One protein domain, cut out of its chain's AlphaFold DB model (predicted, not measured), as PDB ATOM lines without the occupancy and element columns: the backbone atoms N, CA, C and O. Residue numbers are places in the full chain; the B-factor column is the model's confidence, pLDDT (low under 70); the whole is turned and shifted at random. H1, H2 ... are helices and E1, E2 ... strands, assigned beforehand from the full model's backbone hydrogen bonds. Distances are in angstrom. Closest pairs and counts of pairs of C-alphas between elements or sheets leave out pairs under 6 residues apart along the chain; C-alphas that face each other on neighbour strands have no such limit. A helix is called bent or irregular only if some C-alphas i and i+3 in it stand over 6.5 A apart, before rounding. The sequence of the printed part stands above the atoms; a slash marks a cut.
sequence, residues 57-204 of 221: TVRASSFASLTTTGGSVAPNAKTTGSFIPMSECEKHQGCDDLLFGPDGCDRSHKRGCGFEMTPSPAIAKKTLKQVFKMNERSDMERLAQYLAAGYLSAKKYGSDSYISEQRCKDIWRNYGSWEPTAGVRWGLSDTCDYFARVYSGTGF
ATOM      1  N   THR A  57      -3.126 -47.372  14.936       80.38
ATOM      2  CA  THR A  57      -3.129 -47.149  16.380       80.38
ATOM      3  C   THR A  57      -4.520 -46.777  16.880       80.38
ATOM      4  O   THR A  57      -5.397 -46.414  16.092       80.38
ATOM      5  N   VAL A  58      -4.736 -46.850  18.192       81.06
ATOM      6  CA  VAL A  58      -5.982 -46.424  18.842       81.06
ATOM      7  C   VAL A  58      -6.055 -44.902  18.833       81.06
ATOM      8  O   VAL A  58      -5.077 -44.231  19.141       81.06
ATOM      9  N   ARG A  59      -7.218 -44.336  18.501       84.25
ATOM     10  CA  ARG A  59      -7.450 -42.889  18.570       84.25
ATOM     11  C   ARG A  59      -7.533 -42.414  20.015       84.25
ATOM     12  O   ARG A  59      -8.100 -43.093  20.870       84.25
ATOM     13  N   ALA A  60      -7.088 -41.185  20.256       84.19
ATOM     14  CA  ALA A  60      -7.062 -40.584  21.586       84.19
ATOM     15  C   ALA A  60      -8.437 -40.569  22.263       84.19
ATOM     16  O   ALA A  60      -8.537 -40.874  23.444       84.19
ATOM     17  N   SER A  61      -9.508 -40.293  21.508       81.62
ATOM     18  CA  SER A  61     -10.882 -40.327  22.020       81.62
ATOM     19  C   SER A  61     -11.276 -41.706  22.544       81.62
ATOM     20  O   SER A  61     -11.907 -41.819  23.589       81.62
ATOM     21  N   SER A  62     -10.867 -42.769  21.849       79.94
ATOM     22  CA  SER A  62     -11.143 -44.146  22.262       79.94
ATOM     23  C   SER A  62     -10.275 -44.548  23.442       79.94
ATOM     24  O   SER A  62     -10.787 -45.127  24.389       79.94
ATOM     25  N   PHE A  63      -8.995 -44.172  23.448       79.69
ATOM     26  CA  PHE A  63      -8.119 -44.404  24.595       79.69
ATOM     27  C   PHE A  63      -8.623 -43.690  25.862       79.69
ATOM     28  O   PHE A  63      -8.688 -44.297  26.931       79.69
ATOM     29  N   ALA A  64      -9.057 -42.435  25.743       78.69
ATOM     30  CA  ALA A  64      -9.644 -41.673  26.841       78.69
ATOM     31  C   ALA A  64     -10.941 -42.315  27.355       78.69
ATOM     32  O   ALA A  64     -11.112 -42.480  28.559       78.69
ATOM     33  N   SER A  65     -11.835 -42.743  26.461       76.62
ATOM     34  CA  SER A  65     -13.064 -43.433  26.867       76.62
ATOM     35  C   SER A  65     -12.768 -44.768  27.551       76.62
ATOM     36  O   SER A  65     -13.345 -45.052  28.596       76.62
ATOM     37  N   LEU A  66     -11.828 -45.564  27.037       74.12
ATOM     38  CA  LEU A  66     -11.471 -46.864  27.613       74.12
ATOM     39  C   LEU A  66     -10.859 -46.732  29.009       74.12
ATOM     40  O   LEU A  66     -11.239 -47.473  29.914       74.12
ATOM     41  N   THR A  67      -9.942 -45.779  29.182       70.94
ATOM     42  CA  THR A  67      -9.270 -45.519  30.465       70.94
ATOM     43  C   THR A  67     -10.222 -44.978  31.529       70.94
ATOM     44  O   THR A  67     -10.057 -45.299  32.701       70.94
ATOM     45  N   THR A  68     -11.239 -44.204  31.139       69.19
ATOM     46  CA  THR A  68     -12.177 -43.568  32.084       69.19
ATOM     47  C   THR A  68     -13.434 -44.385  32.372       69.19
ATOM     48  O   THR A  68     -13.923 -44.365  33.497       69.19
ATOM     49  N   THR A  69     -13.958 -45.130  31.395       60.44
ATOM     50  CA  THR A  69     -15.209 -45.907  31.534       60.44
ATOM     51  C   THR A  69     -14.990 -47.396  31.804       60.44
ATOM     52  O   THR A  69     -15.951 -48.162  31.834       60.44
ATOM     53  N   GLY A  70     -13.740 -47.833  31.990       60.66
ATOM     54  CA  GLY A  70     -13.425 -49.237  32.267       60.66
ATOM     55  C   GLY A  70     -13.662 -50.168  31.074       60.66
ATOM     56  O   GLY A  70     -14.031 -51.323  31.270       60.66
ATOM     57  N   GLY A  71     -13.457 -49.676  29.847       58.94
ATOM     58  CA  GLY A  71     -13.495 -50.506  28.635       58.94
ATOM     59  C   GLY A  71     -14.652 -50.255  27.664       58.94
ATOM     60  O   GLY A  71     -14.835 -51.054  26.752       58.94
ATOM     61  N   SER A  72     -15.414 -49.163  27.802       57.38
ATOM     62  CA  SER A  72     -16.494 -48.826  26.864       57.38
ATOM     63  C   SER A  72     -16.092 -47.716  25.884       57.38
ATOM     64  O   SER A  72     -15.415 -46.751  26.230       57.38
ATOM     65  N   VAL A  73     -16.533 -47.839  24.632       63.00
ATOM     66  CA  VAL A  73     -16.410 -46.798  23.600       63.00
ATOM     67  C   VAL A  73     -17.792 -46.576  22.997       63.00
ATOM     68  O   VAL A  73     -18.600 -47.503  22.937       63.00
ATOM     69  N   ALA A  74     -18.086 -45.346  22.572       60.28
ATOM     70  CA  ALA A  74     -19.359 -45.030  21.938       60.28
ATOM     71  C   ALA A  74     -19.612 -45.934  20.708       60.28
ATOM     72  O   ALA A  74     -18.686 -46.177  19.925       60.28
ATOM     73  N   PRO A  75     -20.854 -46.415  20.507       53.31
ATOM     74  CA  PRO A  75     -21.194 -47.232  19.348       53.31
ATOM     75  C   PRO A  75     -20.908 -46.470  18.046       53.31
ATOM     76  O   PRO A  75     -21.187 -45.277  17.940       53.31
ATOM     77  N   ASN A  76     -20.342 -47.169  17.056       59.44
ATOM     78  CA  ASN A  76     -19.897 -46.629  15.759       59.44
ATOM     79  C   ASN A  76     -18.740 -45.614  15.813       59.44
ATOM     80  O   ASN A  76     -18.417 -44.997  14.795       59.44
ATOM     81  N   ALA A  77     -18.087 -45.432  16.964       63.88
ATOM     82  CA  ALA A  77     -16.880 -44.623  17.015       63.88
ATOM     83  C   ALA A  77     -15.766 -45.294  16.202       63.88
ATOM     84  O   ALA A  77     -15.449 -46.468  16.396       63.88
ATOM     85  N   LYS A  78     -15.123 -44.529  15.319       70.69
ATOM     86  CA  LYS A  78     -13.875 -44.966  14.694       70.69
ATOM     87  C   LYS A  78     -12.802 -45.025  15.780       70.69
ATOM     88  O   LYS A  78     -12.373 -43.981  16.271       70.69
ATOM     89  N   THR A  79     -12.413 -46.236  16.166       74.88
ATOM     90  CA  THR A  79     -11.507 -46.472  17.297       74.88
ATOM     91  C   THR A  79     -10.040 -46.428  16.921       74.88
ATOM     92  O   THR A  79      -9.195 -46.212  17.789       74.88
ATOM     93  N   THR A  80      -9.733 -46.578  15.634       80.94
ATOM     94  CA  THR A  80      -8.368 -46.651  15.122       80.94
ATOM     95  C   THR A  80      -8.070 -45.579  14.076       80.94
ATOM     96  O   THR A  80      -8.961 -44.976  13.468       80.94
ATOM     97  N   GLY A  81      -6.788 -45.294  13.884       82.19
ATOM     98  CA  GLY A  81      -6.293 -44.445  12.811       82.19
ATOM     99  C   GLY A  81      -4.842 -44.751  12.471       82.19
ATOM    100  O   GLY A  81      -4.124 -45.351  13.266       82.19
ATOM    101  N   SER A  82      -4.427 -44.346  11.280       86.06
ATOM    102  CA  SER A  82      -3.085 -44.595  10.767       86.06
ATOM    103  C   SER A  82      -2.089 -43.544  11.253       86.06
ATOM    104  O   SER A  82      -2.451 -42.387  11.482       86.06
ATOM    105  N   PHE A  83      -0.824 -43.929  11.389       87.69
ATOM    106  CA  PHE A  83       0.274 -43.030  11.744       87.69
ATOM    107  C   PHE A  83       1.543 -43.350  10.946       87.69
ATOM    108  O   PHE A  83       1.625 -44.367  10.268       87.69
ATOM    109  N   ILE A  84       2.524 -42.453  10.964       86.81
ATOM    110  CA  ILE A  84       3.870 -42.716  10.437       86.81
ATOM    111  C   ILE A  84       4.774 -43.025  11.636       86.81
ATOM    112  O   ILE A  84       4.825 -42.194  12.544       86.81
ATOM    113  N   PRO A  85       5.477 -44.170  11.672       85.12
ATOM    114  CA  PRO A  85       6.425 -44.471  12.739       85.12
ATOM    115  C   PRO A  85       7.494 -43.386  12.872       85.12
ATOM    116  O   PRO A  85       7.970 -42.847  11.873       85.12
ATOM    117  N   MET A  86       7.927 -43.105  14.103       83.31
ATOM    118  CA  MET A  86       8.906 -42.044  14.370       83.31
ATOM    119  C   MET A  86      10.225 -42.261  13.606       83.31
ATOM    120  O   MET A  86      10.815 -41.317  13.085       83.31
ATOM    121  N   SER A  87      10.637 -43.525  13.451       82.31
ATOM    122  CA  SER A  87      11.812 -43.951  12.675       82.31
ATOM    123  C   SER A  87      11.708 -43.676  11.166       82.31
ATOM    124  O   SER A  87      12.724 -43.656  10.465       82.31
ATOM    125  N   GLU A  88      10.497 -43.460  10.649       85.00
ATOM    126  CA  GLU A  88      10.222 -43.145   9.245       85.00
ATOM    127  C   GLU A  88       9.968 -41.649   9.013       85.00
ATOM    128  O   GLU A  88      10.101 -41.177   7.881       85.00
ATOM    129  N   CYS A  89       9.654 -40.878  10.061       84.44
ATOM    130  CA  CYS A  89       9.329 -39.455   9.945       84.44
ATOM    131  C   CYS A  89      10.472 -38.622   9.345       84.44
ATOM    132  O   CYS A  89      10.216 -37.756   8.511       84.44
ATOM    133  N   GLU A  90      11.731 -38.910   9.696       82.88
ATOM    134  CA  GLU A  90      12.899 -38.198   9.146       82.88
ATOM    135  C   GLU A  90      13.159 -38.470   7.659       82.88
ATOM    136  O   GLU A  90      13.859 -37.701   6.997       82.88
ATOM    137  N   LYS A  91      12.641 -39.589   7.143       83.94
ATOM    138  CA  LYS A  91      12.789 -40.003   5.742       83.94
ATOM    139  C   LYS A  91      11.606 -39.549   4.892       83.94
ATOM    140  O   LYS A  91      11.629 -39.716   3.674       83.94
ATOM    141  N   HIS A  92      10.562 -39.005   5.518       83.50
ATOM    142  CA  HIS A  92       9.354 -38.613   4.820       83.50
ATOM    143  C   HIS A  92       9.592 -37.362   3.973       83.50
ATOM    144  O   HIS A  92      10.138 -36.359   4.438       83.50
ATOM    145  N   GLN A  93       9.116 -37.399   2.729       78.38
ATOM    146  CA  GLN A  93       9.239 -36.272   1.812       78.38
ATOM    147  C   GLN A  93       8.581 -35.014   2.403       78.38
ATOM    148  O   GLN A  93       7.449 -35.059   2.896       78.38
ATOM    149  N   GLY A  94       9.304 -33.892   2.347       74.88
ATOM    150  CA  GLY A  94       8.844 -32.580   2.804       74.88
ATOM    151  C   GLY A  94       9.146 -32.248   4.268       74.88
ATOM    152  O   GLY A  94       8.790 -31.158   4.706       74.88
ATOM    153  N   CYS A  95       9.809 -33.121   5.038       81.75
ATOM    154  CA  CYS A  95      10.197 -32.802   6.421       81.75
ATOM    155  C   CYS A  95      11.305 -31.722   6.515       81.75
ATOM    156  O   CYS A  95      11.466 -31.049   7.534       81.75
ATOM    157  N   ASP A  96      12.061 -31.548   5.434       85.50
ATOM    158  CA  ASP A  96      13.219 -30.666   5.261       85.50
ATOM    159  C   ASP A  96      12.809 -29.218   4.925       85.50
ATOM    160  O   ASP A  96      13.508 -28.255   5.273       85.50
ATOM    161  N   ASP A  97      11.663 -29.095   4.252       83.88
ATOM    162  CA  ASP A  97      11.129 -27.865   3.654       83.88
ATOM    163  C   ASP A  97      10.002 -27.248   4.485       83.88
ATOM    164  O   ASP A  97       9.592 -26.107   4.250       83.88
ATOM    165  N   LEU A  98       9.497 -28.009   5.457       88.19
ATOM    166  CA  LEU A  98       8.455 -27.589   6.374       88.19
ATOM    167  C   LEU A  98       9.050 -27.105   7.690       88.19
ATOM    168  O   LEU A  98       9.792 -27.831   8.354       88.19
ATOM    169  N   LEU A  99       8.696 -25.885   8.074       89.38
ATOM    170  CA  LEU A  99       9.006 -25.313   9.373       89.38
ATOM    171  C   LEU A  99       7.927 -25.695  10.379       89.38
ATOM    172  O   LEU A  99       6.730 -25.543  10.123       89.38
ATOM    173  N   PHE A 100       8.363 -26.120  11.558       89.00
ATOM    174  CA  PHE A 100       7.491 -26.191  12.716       89.00
ATOM    175  C   PHE A 100       7.219 -24.757  13.171       89.00
ATOM    176  O   PHE A 100       7.933 -24.252  14.014       89.00
ATOM    177  N   GLY A 101       6.273 -24.057  12.552       85.81
ATOM    178  CA  GLY A 101       6.058 -22.626  12.764       85.81
ATOM    179  C   GLY A 101       4.779 -22.130  12.086       85.81
ATOM    180  O   GLY A 101       4.080 -22.942  11.469       85.81
ATOM    181  N   PRO A 102       4.447 -20.832  12.211       84.88
ATOM    182  CA  PRO A 102       3.175 -20.279  11.751       84.88
ATOM    183  C   PRO A 102       3.028 -20.386  10.233       84.88
ATOM    184  O   PRO A 102       4.019 -20.504   9.515       84.88
ATOM    185  N   ASP A 103       1.789 -20.335   9.741       82.75
ATOM    186  CA  ASP A 103       1.518 -20.375   8.305       82.75
ATOM    187  C   ASP A 103       2.228 -19.203   7.601       82.75
ATOM    188  O   ASP A 103       2.204 -18.064   8.067       82.75
ATOM    189  N   GLY A 104       2.896 -19.495   6.484       77.88
ATOM    190  CA  GLY A 104       3.713 -18.531   5.746       77.88
ATOM    191  C   GLY A 104       5.001 -19.146   5.210       77.88
ATOM    192  O   GLY A 104       5.232 -20.347   5.362       77.88
ATOM    193  N   CYS A 105       5.830 -18.321   4.570       77.06
ATOM    194  CA  CYS A 105       7.175 -18.699   4.142       77.06
ATOM    195  C   CYS A 105       8.219 -17.892   4.914       77.06
ATOM    196  O   CYS A 105       8.041 -16.689   5.120       77.06
ATOM    197  N   ASP A 106       9.318 -18.528   5.314       76.88
ATOM    198  CA  ASP A 106      10.474 -17.797   5.829       76.88
ATOM    199  C   ASP A 106      11.288 -17.137   4.699       76.88
ATOM    200  O   ASP A 106      10.973 -17.239   3.510       76.88
ATOM    201  N   ARG A 107      12.379 -16.459   5.074       73.50
ATOM    202  CA  ARG A 107      13.312 -15.821   4.125       73.50
ATOM    203  C   ARG A 107      14.009 -16.814   3.186       73.50
ATOM    204  O   ARG A 107      14.594 -16.389   2.198       73.50
ATOM    205  N   SER A 108      13.966 -18.106   3.498       76.31
ATOM    206  CA  SER A 108      14.506 -19.198   2.689       76.31
ATOM    207  C   SER A 108      13.412 -19.930   1.900       76.31
ATOM    208  O   SER A 108      13.659 -21.026   1.404       76.31
ATOM    209  N   HIS A 109      12.217 -19.334   1.767       79.81
ATOM    210  CA  HIS A 109      11.047 -19.892   1.082       79.81
ATOM    211  C   HIS A 109      10.522 -21.217   1.663       79.81
ATOM    212  O   HIS A 109       9.756 -21.923   1.005       79.81
ATOM    213  N   LYS A 110      10.875 -21.548   2.908       80.44
ATOM    214  CA  LYS A 110      10.360 -22.731   3.603       80.44
ATOM    215  C   LYS A 110       8.987 -22.454   4.177       80.44
ATOM    216  O   LYS A 110       8.778 -21.416   4.801       80.44
ATOM    217  N   ARG A 111       8.059 -23.391   3.995       86.50
ATOM    218  CA  ARG A 111       6.659 -23.228   4.406       86.50
ATOM    219  C   ARG A 111       6.458 -23.629   5.861       86.50
ATOM    220  O   ARG A 111       6.907 -24.694   6.266       86.50
ATOM    221  N   GLY A 112       5.734 -22.829   6.628       85.62
ATOM    222  CA  GLY A 112       5.297 -23.208   7.967       85.62
ATOM    223  C   GLY A 112       4.141 -24.206   7.959       85.62
ATOM    224  O   GLY A 112       3.301 -24.206   7.058       85.62
ATOM    225  N   CYS A 113       4.109 -25.061   8.978       87.00
ATOM    226  CA  CYS A 113       3.037 -26.025   9.236       87.00
ATOM    227  C   CYS A 113       1.809 -25.424   9.944       87.00
ATOM    228  O   CYS A 113       0.846 -26.146  10.203       87.00
ATOM    229  N   GLY A 114       1.838 -24.139  10.300       86.12
ATOM    230  CA  GLY A 114       0.763 -23.464  11.028       86.12
ATOM    231  C   GLY A 114       0.793 -23.679  12.542       86.12
ATOM    232  O   GLY A 114      -0.227 -23.487  13.197       86.12
ATOM    233  N   PHE A 115       1.932 -24.087  13.108       87.69
ATOM    234  CA  PHE A 115       2.128 -24.110  14.559       87.69
ATOM    235  C   PHE A 115       2.434 -22.691  15.049       87.69
ATOM    236  O   PHE A 115       3.468 -22.122  14.701       87.69
ATOM    237  N   GLU A 116       1.539 -22.103  15.846       84.00
ATOM    238  CA  GLU A 116       1.763 -20.780  16.444       84.00
ATOM    239  C   GLU A 116       3.070 -20.744  17.269       84.00
ATOM    240  O   GLU A 116       3.554 -21.762  17.763       84.00
ATOM    241  N   MET A 117       3.680 -19.562  17.418       76.88
ATOM    242  CA  MET A 117       5.005 -19.423  18.056       76.88
ATOM    243  C   MET A 117       5.016 -19.769  19.556       76.88
ATOM    244  O   MET A 117       6.075 -20.027  20.128       76.88
ATOM    245  N   THR A 118       3.851 -19.785  20.197       71.62
ATOM    246  CA  THR A 118       3.645 -20.310  21.549       71.62
ATOM    247  C   THR A 118       3.448 -21.812  21.483       71.62
ATOM    248  O   THR A 118       2.647 -22.240  20.650       71.62
ATOM    249  N   PRO A 119       4.045 -22.618  22.373       68.31
ATOM    250  CA  PRO A 119       4.750 -22.283  23.622       68.31
ATOM    251  C   PRO A 119       6.284 -22.152  23.570       68.31
ATOM    252  O   PRO A 119       6.884 -21.814  24.587       68.31
ATOM    253  N   SER A 120       6.945 -22.408  22.436       78.19
ATOM    254  CA  SER A 120       8.414 -22.327  22.344       78.19
ATOM    255  C   SER A 120       8.898 -21.655  21.052       78.19
ATOM    256  O   SER A 120       8.914 -22.284  19.987       78.19
ATOM    257  N   PRO A 121       9.401 -20.407  21.131       74.62
ATOM    258  CA  PRO A 121       9.953 -19.695  19.976       74.62
ATOM    259  C   PRO A 121      11.210 -20.351  19.383       74.62
ATOM    260  O   PRO A 121      11.547 -20.105  18.224       74.62
ATOM    261  N   ALA A 122      11.923 -21.165  20.170       77.94
ATOM    262  CA  ALA A 122      13.146 -21.846  19.746       77.94
ATOM    263  C   ALA A 122      12.869 -23.016  18.787       77.94
ATOM    264  O   ALA A 122      13.690 -23.315  17.917       77.94
ATOM    265  N   ILE A 123      11.706 -23.654  18.934       81.81
ATOM    266  CA  ILE A 123      11.242 -24.746  18.072       81.81
ATOM    267  C   ILE A 123      10.602 -24.165  16.801       81.81
ATOM    268  O   ILE A 123      10.823 -24.695  15.717       81.81
ATOM    269  N   ALA A 124       9.939 -23.004  16.924       71.19
ATOM    270  CA  ALA A 124       9.184 -22.315  15.868       71.19
ATOM    271  C   ALA A 124       9.961 -22.013  14.557       71.19
ATOM    272  O   ALA A 124       9.379 -21.693  13.522       71.19
ATOM    273  N   LYS A 125      11.299 -22.029  14.609       74.81
ATOM    274  CA  LYS A 125      12.202 -21.690  13.489       74.81
ATOM    275  C   LYS A 125      12.958 -22.898  12.939       74.81
ATOM    276  O   LYS A 125      13.859 -22.737  12.118       74.81
ATOM    277  N   LYS A 126      12.649 -24.095  13.431       86.38
ATOM    278  CA  LYS A 126      13.295 -25.336  13.014       86.38
ATOM    279  C   LYS A 126      12.451 -26.029  11.959       86.38
ATOM    280  O   LYS A 126      11.224 -25.963  11.981       86.38
ATOM    281  N   THR A 127      13.110 -26.716  11.037       89.31
ATOM    282  CA  THR A 127      12.402 -27.621  10.126       89.31
ATOM    283  C   THR A 127      11.901 -28.844  10.888       89.31
ATOM    284  O   THR A 127      12.481 -29.195  11.917       89.31
ATOM    285  N   LEU A 128      10.877 -29.541  10.390       88.19
ATOM    286  CA  LEU A 128      10.399 -30.780  11.023       88.19
ATOM    287  C   LEU A 128      11.549 -31.785  11.206       88.19
ATOM    288  O   LEU A 128      11.713 -32.354  12.280       88.19
ATOM    289  N   LYS A 129      12.433 -31.901  10.206       87.38
ATOM    290  CA  LYS A 129      13.660 -32.711  10.286       87.38
ATOM    291  C   LYS A 129      14.588 -32.303  11.430       87.38
ATOM    292  O   LYS A 129      15.206 -33.150  12.060       87.38
ATOM    293  N   GLN A 130      14.728 -31.005  11.685       87.75
ATOM    294  CA  GLN A 130      15.535 -30.514  12.798       87.75
ATOM    295  C   GLN A 130      14.860 -30.767  14.144       87.75
ATOM    296  O   GLN A 130      15.577 -31.025  15.102       87.75
ATOM    297  N   VAL A 131      13.524 -30.707  14.215       88.06
ATOM    298  CA  VAL A 131      12.750 -31.020  15.429       88.06
ATOM    299  C   VAL A 131      12.935 -32.485  15.824       88.06
ATOM    300  O   VAL A 131      13.237 -32.754  16.985       88.06
ATOM    301  N   PHE A 132      12.872 -33.418  14.868       87.12
ATOM    302  CA  PHE A 132      13.127 -34.846  15.123       87.12
ATOM    303  C   PHE A 132      14.542 -35.137  15.640       87.12
ATOM    304  O   PHE A 132      14.731 -36.054  16.429       87.12
ATOM    305  N   LYS A 133      15.525 -34.309  15.268       85.56
ATOM    306  CA  LYS A 133      16.920 -34.427  15.721       85.56
ATOM    307  C   LYS A 133      17.221 -33.709  17.034       85.56
ATOM    308  O   LYS A 133      18.375 -33.687  17.464       85.56
ATOM    309  N   MET A 134      16.239 -33.044  17.640       81.38
ATOM    310  CA  MET A 134      16.451 -32.401  18.934       81.38
ATOM    311  C   MET A 134      16.632 -33.466  20.013       81.38
ATOM    312  O   MET A 134      15.952 -34.485  20.023       81.38
ATOM    313  N   ASN A 135      17.540 -33.214  20.950       71.31
ATOM    314  CA  ASN A 135      17.602 -34.024  22.159       71.31
ATOM    315  C   ASN A 135      16.378 -33.651  23.002       71.31
ATOM    316  O   ASN A 135      16.244 -32.475  23.327       71.31
ATOM    317  N   GLU A 136      15.511 -34.617  23.317       71.50
ATOM    318  CA  GLU A 136      14.273 -34.489  24.112       71.50
ATOM    319  C   GLU A 136      14.544 -34.038  25.569       71.50
ATOM    320  O   GLU A 136      14.234 -34.734  26.532       71.50
ATOM    321  N   ARG A 137      15.195 -32.887  25.767       68.00
ATOM    322  CA  ARG A 137      15.632 -32.403  27.086       68.00
ATOM    323  C   ARG A 137      14.486 -31.796  27.882       68.00
ATOM    324  O   ARG A 137      14.566 -31.735  29.105       68.00
ATOM    325  N   SER A 138      13.447 -31.332  27.194       80.00
ATOM    326  CA  SER A 138      12.228 -30.803  27.794       80.00
ATOM    327  C   SER A 138      10.987 -31.511  27.257       80.00
ATOM    328  O   SER A 138      10.929 -31.895  26.086       80.00
ATOM    329  N   ASP A 139       9.948 -31.606  28.090       83.19
ATOM    330  CA  ASP A 139       8.654 -32.175  27.689       83.19
ATOM    331  C   ASP A 139       8.045 -31.457  26.482       83.19
ATOM    332  O   ASP A 139       7.360 -32.070  25.671       83.19
ATOM    333  N   MET A 140       8.346 -30.168  26.317       83.69
ATOM    334  CA  MET A 140       7.879 -29.369  25.186       83.69
ATOM    335  C   MET A 140       8.585 -29.722  23.876       83.69
ATOM    336  O   MET A 140       7.958 -29.684  22.819       83.69
ATOM    337  N   GLU A 141       9.870 -30.077  23.924       86.25
ATOM    338  CA  GLU A 141      10.602 -30.578  22.754       86.25
ATOM    339  C   GLU A 141      10.103 -31.967  22.361       86.25
ATOM    340  O   GLU A 141       9.847 -32.214  21.182       86.25
ATOM    341  N   ARG A 142       9.874 -32.835  23.352       87.00
ATOM    342  CA  ARG A 142       9.277 -34.158  23.146       87.00
ATOM    343  C   ARG A 142       7.858 -34.056  22.574       87.00
ATOM    344  O   ARG A 142       7.520 -34.737  21.609       87.00
ATOM    345  N   LEU A 143       7.042 -33.139  23.095       89.88
ATOM    346  CA  LEU A 143       5.721 -32.840  22.541       89.88
ATOM    347  C   LEU A 143       5.827 -32.339  21.094       89.88
ATOM    348  O   LEU A 143       5.086 -32.814  20.238       89.88
ATOM    349  N   ALA A 144       6.741 -31.413  20.796       89.88
ATOM    350  CA  ALA A 144       6.922 -30.900  19.437       89.88
ATOM    351  C   ALA A 144       7.295 -32.008  18.444       89.88
ATOM    352  O   ALA A 144       6.774 -32.035  17.330       89.88
ATOM    353  N   GLN A 145       8.143 -32.947  18.857       89.56
ATOM    354  CA  GLN A 145       8.498 -34.127  18.077       89.56
ATOM    355  C   GLN A 145       7.284 -35.010  17.770       89.56
ATOM    356  O   GLN A 145       7.029 -35.321  16.604       89.56
ATOM    357  N   TYR A 146       6.478 -35.349  18.777       91.19
ATOM    358  CA  TYR A 146       5.260 -36.133  18.561       91.19
ATOM    359  C   TYR A 146       4.224 -35.401  17.706       91.19
ATOM    360  O   TYR A 146       3.614 -36.001  16.824       91.19
ATOM    361  N   LEU A 147       4.051 -34.093  17.902       91.75
ATOM    362  CA  LEU A 147       3.122 -33.289  17.109       91.75
ATOM    363  C   LEU A 147       3.587 -33.118  15.661       91.75
ATOM    364  O   LEU A 147       2.753 -33.139  14.756       91.75
ATOM    365  N   ALA A 148       4.895 -33.001  15.419       90.94
ATOM    366  CA  ALA A 148       5.467 -33.001  14.076       90.94
ATOM    367  C   ALA A 148       5.187 -34.331  13.357       90.94
ATOM    368  O   ALA A 148       4.736 -34.334  12.208       90.94
ATOM    369  N   ALA A 149       5.374 -35.461  14.043       90.31
ATOM    370  CA  ALA A 149       5.036 -36.779  13.513       90.31
ATOM    371  C   ALA A 149       3.519 -36.939  13.282       90.31
ATOM    372  O   ALA A 149       3.092 -37.502  12.267       90.31
ATOM    373  N   GLY A 150       2.689 -36.411  14.186       89.75
ATOM    374  CA  GLY A 150       1.230 -36.432  14.082       89.75
ATOM    375  C   GLY A 150       0.733 -35.598  12.906       89.75
ATOM    376  O   GLY A 150      -0.124 -36.040  12.146       89.75
ATOM    377  N   TYR A 151       1.342 -34.433  12.688       91.31
ATOM    378  CA  TYR A 151       1.067 -33.569  11.546       91.31
ATOM    379  C   TYR A 151       1.427 -34.243  10.214       91.31
ATOM    380  O   TYR A 151       0.617 -34.248   9.289       91.31
ATOM    381  N   LEU A 152       2.600 -34.881  10.116       90.12
ATOM    382  CA  LEU A 152       2.973 -35.647   8.918       90.12
ATOM    383  C   LEU A 152       2.016 -36.818   8.666       90.12
ATOM    384  O   LEU A 152       1.637 -37.072   7.522       90.12
ATOM    385  N   SER A 153       1.592 -37.497   9.732       89.81
ATOM    386  CA  SER A 153       0.607 -38.580   9.657       89.81
ATOM    387  C   SER A 153      -0.734 -38.073   9.126       89.81
ATOM    388  O   SER A 153      -1.301 -38.672   8.213       89.81
ATOM    389  N   ALA A 154      -1.198 -36.928   9.626       90.88
ATOM    390  CA  ALA A 154      -2.412 -36.272   9.160       90.88
ATOM    391  C   ALA A 154      -2.317 -35.850   7.689       90.88
ATOM    392  O   ALA A 154      -3.251 -36.086   6.928       90.88
ATOM    393  N   LYS A 155      -1.166 -35.333   7.259       89.31
ATOM    394  CA  LYS A 155      -0.939 -34.943   5.864       89.31
ATOM    395  C   LYS A 155      -0.905 -36.139   4.905       89.31
ATOM    396  O   LYS A 155      -1.353 -36.025   3.768       89.31
ATOM    397  N   LYS A 156      -0.369 -37.284   5.344       88.25
ATOM    398  CA  LYS A 156      -0.276 -38.512   4.535       88.25
ATOM    399  C   LYS A 156      -1.604 -39.266   4.454       88.25
ATOM    400  O   LYS A 156      -1.972 -39.724   3.379       88.25
ATOM    401  N   TYR A 157      -2.289 -39.428   5.586       86.81
ATOM    402  CA  TYR A 157      -3.476 -40.285   5.711       86.81
ATOM    403  C   TYR A 157      -4.801 -39.508   5.753       86.81
ATOM    404  O   TYR A 157      -5.869 -40.114   5.717       86.81
ATOM    405  N   GLY A 158      -4.775 -38.178   5.851       87.31
ATOM    406  CA  GLY A 158      -5.977 -37.347   5.889       87.31
ATOM    407  C   GLY A 158      -6.915 -37.722   7.042       87.31
ATOM    408  O   GLY A 158      -6.517 -37.774   8.207       87.31
ATOM    409  N   SER A 159      -8.177 -38.011   6.713       85.38
ATOM    410  CA  SER A 159      -9.225 -38.404   7.671       85.38
ATOM    411  C   SER A 159      -8.991 -39.768   8.335       85.38
ATOM    412  O   SER A 159      -9.606 -40.069   9.369       85.38
ATOM    413  N   ASP A 160      -8.099 -40.589   7.774       84.94
ATOM    414  CA  ASP A 160      -7.699 -41.877   8.339       84.94
ATOM    415  C   ASP A 160      -6.597 -41.759   9.382       84.94
ATOM    416  O   ASP A 160      -6.392 -42.703  10.143       84.94
ATOM    417  N   SER A 161      -5.954 -40.596   9.500       86.44
ATOM    418  CA  SER A 161      -4.986 -40.349  10.562       86.44
ATOM    419  C   SER A 161      -5.608 -40.537  11.950       86.44
ATOM    420  O   SER A 161      -6.808 -40.324  12.174       86.44
ATOM    421  N   TYR A 162      -4.780 -40.953  12.901       87.25
ATOM    422  CA  TYR A 162      -5.179 -41.087  14.301       87.25
ATOM    423  C   TYR A 162      -5.435 -39.730  14.982       87.25
ATOM    424  O   TYR A 162      -6.193 -39.658  15.951       87.25
ATOM    425  N   ILE A 163      -4.836 -38.659  14.453       90.56
ATOM    426  CA  ILE A 163      -5.014 -37.272  14.887       90.56
ATOM    427  C   ILE A 163      -5.070 -36.342  13.668       90.56
ATOM    428  O   ILE A 163      -4.393 -36.584  12.669       90.56
ATOM    429  N   SER A 164      -5.895 -35.295  13.717       91.44
ATOM    430  CA  SER A 164      -5.998 -34.316  12.628       91.44
ATOM    431  C   SER A 164      -4.952 -33.206  12.750       91.44
ATOM    432  O   SER A 164      -4.489 -32.898  13.848       91.44
ATOM    433  N   GLU A 165      -4.635 -32.547  11.631       91.69
ATOM    434  CA  GLU A 165      -3.699 -31.412  11.613       91.69
ATOM    435  C   GLU A 165      -4.118 -30.308  12.586       91.69
ATOM    436  O   GLU A 165      -3.305 -29.827  13.373       91.69
ATOM    437  N   GLN A 166      -5.404 -29.943  12.571       91.25
ATOM    438  CA  GLN A 166      -5.933 -28.908  13.454       91.25
ATOM    439  C   GLN A 166      -5.782 -29.296  14.926       91.25
ATOM    440  O   GLN A 166      -5.404 -28.461  15.740       91.25
ATOM    441  N   ARG A 167      -5.992 -30.573  15.272       91.81
ATOM    442  CA  ARG A 167      -5.797 -31.031  16.649       91.81
ATOM    443  C   ARG A 167      -4.346 -30.946  17.087       91.81
ATOM    444  O   ARG A 167      -4.106 -30.528  18.213       91.81
ATOM    445  N   CYS A 168      -3.385 -31.243  16.216       92.06
ATOM    446  CA  CYS A 168      -1.979 -31.025  16.549       92.06
ATOM    447  C   CYS A 168      -1.691 -29.550  16.878       92.06
ATOM    448  O   CYS A 168      -1.010 -29.263  17.863       92.06
ATOM    449  N   LYS A 169      -2.242 -28.618  16.086       91.25
ATOM    450  CA  LYS A 169      -2.095 -27.169  16.307       91.25
ATOM    451  C   LYS A 169      -2.740 -26.723  17.623       91.25
ATOM    452  O   LYS A 169      -2.121 -25.987  18.387       91.25
ATOM    453  N   ASP A 170      -3.946 -27.211  17.913       91.69
ATOM    454  CA  ASP A 170      -4.666 -26.898  19.151       91.69
ATOM    455  C   ASP A 170      -3.903 -27.401  20.392       91.69
ATOM    456  O   ASP A 170      -3.781 -26.676  21.378       91.69
ATOM    457  N   ILE A 171      -3.366 -28.629  20.352       92.00
ATOM    458  CA  ILE A 171      -2.580 -29.213  21.455       92.00
ATOM    459  C   ILE A 171      -1.318 -28.390  21.702       92.00
ATOM    460  O   ILE A 171      -0.988 -28.096  22.852       92.00
ATOM    461  N   TRP A 172      -0.629 -27.984  20.631       91.69
ATOM    462  CA  TRP A 172       0.546 -27.124  20.728       91.69
ATOM    463  C   TRP A 172       0.210 -25.804  21.425       91.69
ATOM    464  O   TRP A 172       0.818 -25.474  22.442       91.69
ATOM    465  N   ARG A 173      -0.822 -25.099  20.945       90.31
ATOM    466  CA  ARG A 173      -1.267 -23.809  21.496       90.31
ATOM    467  C   ARG A 173      -1.639 -23.887  22.979       90.31
ATOM    468  O   ARG A 173      -1.410 -22.934  23.720       90.31
ATOM    469  N   ASN A 174      -2.181 -25.022  23.415       90.50
ATOM    470  CA  ASN A 174      -2.620 -25.258  24.789       90.50
ATOM    471  C   ASN A 174      -1.572 -25.963  25.671       90.50
ATOM    472  O   ASN A 174      -1.931 -26.546  26.694       90.50
ATOM    473  N   TYR A 175      -0.284 -25.914  25.311       89.19
ATOM    474  CA  TYR A 175       0.811 -26.481  26.114       89.19
ATOM    475  C   TYR A 175       0.640 -27.985  26.397       89.19
ATOM    476  O   TYR A 175       0.938 -28.469  27.487       89.19
ATOM    477  N   GLY A 176       0.110 -28.736  25.429       86.94
ATOM    478  CA  GLY A 176      -0.161 -30.164  25.581       86.94
ATOM    479  C   GLY A 176      -1.498 -30.484  26.250       86.94
ATOM    480  O   GLY A 176      -1.862 -31.652  26.304       86.94
ATOM    481  N   SER A 177      -2.256 -29.494  26.739       90.62
ATOM    482  CA  SER A 177      -3.568 -29.750  27.337       90.62
ATOM    483  C   SER A 177      -4.673 -29.779  26.290       90.62
ATOM    484  O   SER A 177      -4.812 -28.851  25.495       90.62
ATOM    485  N   TRP A 178      -5.494 -30.824  26.308       92.38
ATOM    486  CA  TRP A 178      -6.636 -30.940  25.406       92.38
ATOM    487  C   TRP A 178      -7.657 -31.957  25.904       92.38
ATOM    488  O   TRP A 178      -7.441 -32.660  26.889       92.38
ATOM    489  N   GLU A 179      -8.790 -32.009  25.214       90.00
ATOM    490  CA  GLU A 179      -9.918 -32.871  25.544       90.00
ATOM    491  C   GLU A 179     -10.146 -33.875  24.400       90.00
ATOM    492  O   GLU A 179     -10.775 -33.537  23.391       90.00
ATOM    493  N   PRO A 180      -9.582 -35.094  24.491       84.69
ATOM    494  CA  PRO A 180      -9.767 -36.131  23.474       84.69
ATOM    495  C   PRO A 180     -11.196 -36.679  23.410       84.69
ATOM    496  O   PRO A 180     -11.628 -37.134  22.351       84.69
ATOM    497  N   THR A 181     -11.928 -36.659  24.524       82.81
ATOM    498  CA  THR A 181     -13.344 -37.034  24.600       82.81
ATOM    499  C   THR A 181     -14.055 -36.127  25.594       82.81
ATOM    500  O   THR A 181     -13.423 -35.625  26.522       82.81
ATOM    501  N   ALA A 182     -15.357 -35.927  25.396       79.19
ATOM    502  CA  ALA A 182     -16.149 -35.009  26.205       79.19
ATOM    503  C   ALA A 182     -16.031 -35.337  27.706       79.19
ATOM    504  O   ALA A 182     -16.302 -36.462  28.123       79.19
ATOM    505  N   GLY A 183     -15.632 -34.353  28.510       80.94
ATOM    506  CA  GLY A 183     -15.470 -34.462  29.959       80.94
ATOM    507  C   GLY A 183     -14.129 -35.029  30.437       80.94
ATOM    508  O   GLY A 183     -13.915 -35.093  31.646       80.94
ATOM    509  N   VAL A 184     -13.211 -35.406  29.540       82.00
ATOM    510  CA  VAL A 184     -11.891 -35.945  29.910       82.00
ATOM    511  C   VAL A 184     -10.799 -35.014  29.420       82.00
ATOM    512  O   VAL A 184     -10.493 -34.967  28.231       82.00
ATOM    513  N   ARG A 185     -10.170 -34.296  30.349       88.69
ATOM    514  CA  ARG A 185      -9.080 -33.372  30.038       88.69
ATOM    515  C   ARG A 185      -7.729 -34.021  30.308       88.69
ATOM    516  O   ARG A 185      -7.474 -34.461  31.423       88.69
ATOM    517  N   TRP A 186      -6.864 -34.029  29.302       89.88
ATOM    518  CA  TRP A 186      -5.473 -34.450  29.428       89.88
ATOM    519  C   TRP A 186      -4.559 -33.260  29.685       89.88
ATOM    520  O   TRP A 186      -4.765 -32.156  29.158       89.88
ATOM    521  N   GLY A 187      -3.545 -33.494  30.515       90.06
ATOM    522  CA  GLY A 187      -2.411 -32.597  30.677       90.06
ATOM    523  C   GLY A 187      -1.284 -32.908  29.690       90.06
ATOM    524  O   GLY A 187      -1.389 -33.792  28.836       90.06
ATOM    525  N   LEU A 188      -0.173 -32.186  29.845       88.56
ATOM    526  CA  LEU A 188       1.052 -32.410  29.075       88.56
ATOM    527  C   LEU A 188       1.581 -33.843  29.253       88.56
ATOM    528  O   LEU A 188       1.868 -34.503  28.260       88.56
ATOM    529  N   SER A 189       1.651 -34.328  30.500       87.12
ATOM    530  CA  SER A 189       2.147 -35.677  30.810       87.12
ATOM    531  C   SER A 189       1.304 -36.758  30.135       87.12
ATOM    532  O   SER A 189       1.844 -37.541  29.364       87.12
ATOM    533  N   ASP A 190      -0.022 -36.740  30.330       86.94
ATOM    534  CA  ASP A 190      -0.932 -37.741  29.744       86.94
ATOM    535  C   ASP A 190      -0.852 -37.755  28.213       86.94
ATOM    536  O   ASP A 190      -0.898 -38.804  27.570       86.94
ATOM    537  N   THR A 191      -0.710 -36.569  27.619       89.50
ATOM    538  CA  THR A 191      -0.589 -36.405  26.172       89.50
ATOM    539  C   THR A 191       0.727 -36.980  25.655       89.50
ATOM    540  O   THR A 191       0.723 -37.718  24.668       89.50
ATOM    541  N   CYS A 192       1.847 -36.691  26.324       87.94
ATOM    542  CA  CYS A 192       3.142 -37.286  26.003       87.94
ATOM    543  C   CYS A 192       3.128 -38.808  26.187       87.94
ATOM    544  O   CYS A 192       3.635 -39.508  25.317       87.94
ATOM    545  N   ASP A 193       2.502 -39.325  27.245       86.06
ATOM    546  CA  ASP A 193       2.399 -40.764  27.503       86.06
ATOM    547  C   ASP A 193       1.563 -41.474  26.434       86.06
ATOM    548  O   ASP A 193       1.935 -42.545  25.947       86.06
ATOM    549  N   TYR A 194       0.449 -40.869  26.015       85.75
ATOM    550  CA  TYR A 194      -0.354 -41.376  24.907       85.75
ATOM    551  C   TYR A 194       0.447 -41.403  23.598       85.75
ATOM    552  O   TYR A 194       0.498 -42.439  22.933       85.75
ATOM    553  N   PHE A 195       1.115 -40.304  23.231       87.62
ATOM    554  CA  PHE A 195       1.917 -40.264  22.007       87.62
ATOM    555  C   PHE A 195       3.108 -41.227  22.061       87.62
ATOM    556  O   PHE A 195       3.382 -41.901  21.070       87.62
ATOM    557  N   ALA A 196       3.765 -41.361  23.213       84.44
ATOM    558  CA  ALA A 196       4.826 -42.336  23.411       84.44
ATOM    559  C   ALA A 196       4.321 -43.763  23.152       84.44
ATOM    560  O   ALA A 196       4.991 -44.520  22.457       84.44
ATOM    561  N   ARG A 197       3.113 -44.124  23.607       80.50
ATOM    562  CA  ARG A 197       2.496 -45.434  23.303       80.50
ATOM    563  C   ARG A 197       2.199 -45.624  21.816       80.50
ATOM    564  O   ARG A 197       2.401 -46.713  21.294       80.50
ATOM    565  N   VAL A 198       1.751 -44.573  21.126       83.38
ATOM    566  CA  VAL A 198       1.519 -44.621  19.673       83.38
ATOM    567  C   VAL A 198       2.832 -44.852  18.917       83.38
ATOM    568  O   VAL A 198       2.897 -45.716  18.048       83.38
ATOM    569  N   TYR A 199       3.878 -44.091  19.247       79.88
ATOM    570  CA  TYR A 199       5.111 -44.032  18.459       79.88
ATOM    571  C   TYR A 199       6.192 -45.040  18.855       79.88
ATOM    572  O   TYR A 199       7.055 -45.336  18.031       79.88
ATOM    573  N   SER A 200       6.153 -45.593  20.068       67.12
ATOM    574  CA  SER A 200       7.093 -46.632  20.526       67.12
ATOM    575  C   SER A 200       6.885 -47.984  19.844       67.12
ATOM    576  O   SER A 200       7.725 -48.870  19.979       67.12
ATOM    577  N   GLY A 201       5.777 -48.172  19.118       54.84
ATOM    578  CA  GLY A 201       5.472 -49.437  18.450       54.84
ATOM    579  C   GLY A 201       5.208 -50.600  19.411       54.84
ATOM    580  O   GLY A 201       4.900 -51.693  18.948       54.84
ATOM    581  N   THR A 202       5.247 -50.380  20.733       48.03
ATOM    582  CA  THR A 202       4.904 -51.393  21.746       48.03
ATOM    583  C   THR A 202       3.411 -51.714  21.773       48.03
ATOM    584  O   THR A 202       2.971 -52.528  22.580       48.03
ATOM    585  N   GLY A 203       2.623 -51.066  20.908       50.19
ATOM    586  CA  GLY A 203       1.175 -51.110  20.957       50.19
ATOM    587  C   GLY A 203       0.652 -50.566  22.285       50.19
ATOM    588  O   GLY A 203       1.383 -50.278  23.237       50.19
ATOM    589  N   PHE A 204      -0.662 -50.430  22.367       52.06
ATOM    590  CA  PHE A 204      -1.307 -50.445  23.667       52.06
ATOM    591  C   PHE A 204      -1.158 -51.883  24.165       52.06
ATOM    592  O   PHE A 204      -1.766 -52.775  23.584       52.06
TER     593      PHE A 204
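This is residues 57 to 204 of the 221 residues of an uncharacterized protein of Burkholderiales bacterium RIFCSPLOWO2_12_FULL_64_99 (UniProt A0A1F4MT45). One long helix, H4, kinked near residue 154, runs through the middle; H5 folds back beside it as a helical hairpin, H6 packs on its residues 139 to 146 at a steep tilt, and short H3 packs on its residues 141 to 148. At one end of the long axis H1 packs on the small two-stranded hairpin E2 and E3; at the other lie residues from the long stretch 90 to 127, which holds no named element. The printed part has 148 residues, with H1, E1, H2, H3, H4, H5, E2, E3 and H6 in that order; the class is mostly helix, though under half of the residues are in named elements. The sheet E2 - E3 is antiparallel. The whole is compact by its radius of gyration of the C-alphas, 15.0 A, yet elongated in outline, 50 by 26 by 25 A.

Start at residues 57 to 58, which pair antiparallel with residues 80 to 81 of E1, residues 80 to 82; E1 pairs with no named strand. Next look at H1, residues 60 to 69: its Ser 61 has its C-alpha 4.6 A from that of Pro 180 in E2, residues 178 to 181, the closest pair. H2, residues 86 to 89, only just touches the hub H4, residues 139 to 160, with 3 pairs of C-alphas within 8 A, the closest Cys 89 and Ala 149 at 6.2 A. H3, residues 128 to 132, touches H4, closest at the C-alphas of Phe 132 and Gln 145, 5.5 A. H5, residues 165 to 173, forms a hairpin with H4, opposite ways at a shallow tilt of 17 degrees; the closest C-alphas are those of Tyr 151 and Glu 165, 5.2 A. E2 and E3, residues 184 to 186, are a hairpin at 144 degrees, with N 186 and O 178 within hydrogen-bond range at 2.8 A. H6, residues 188 to 199, touches H4 the same way at a steep tilt of 52 degrees, closest at C-alphas 143 and 192, 6.2 A. Every O i to N i+4 pair is within hydrogen-bond range in H1, H3, H5 and H6, and 16 of 18 in H4; H2 is too short for such a pair.

Find C-alpha 60 at (-7.062, -40.584, 21.586); from there H1 runs 13.9 A to residue 69. H4 starts at C-alpha 139, (8.654, -32.175, 27.689), and spans 27.1 A; it is irregular, with C-alphas 156 and 159 9.5 A apart. H5 spans 12.7 A, and H6 spans 16.3 A, ending at C-alpha 199, (5.111, -44.032, 18.459).

The C-alphas of Gly 70 and Arg 107 are the two farthest apart, 51.2 A. The printed part has no cut, and the link from H2 to H3, 38 residues, is long. The model's pLDDT is under 70 at residues 68 to 77, 119, 137 and 200 to 204.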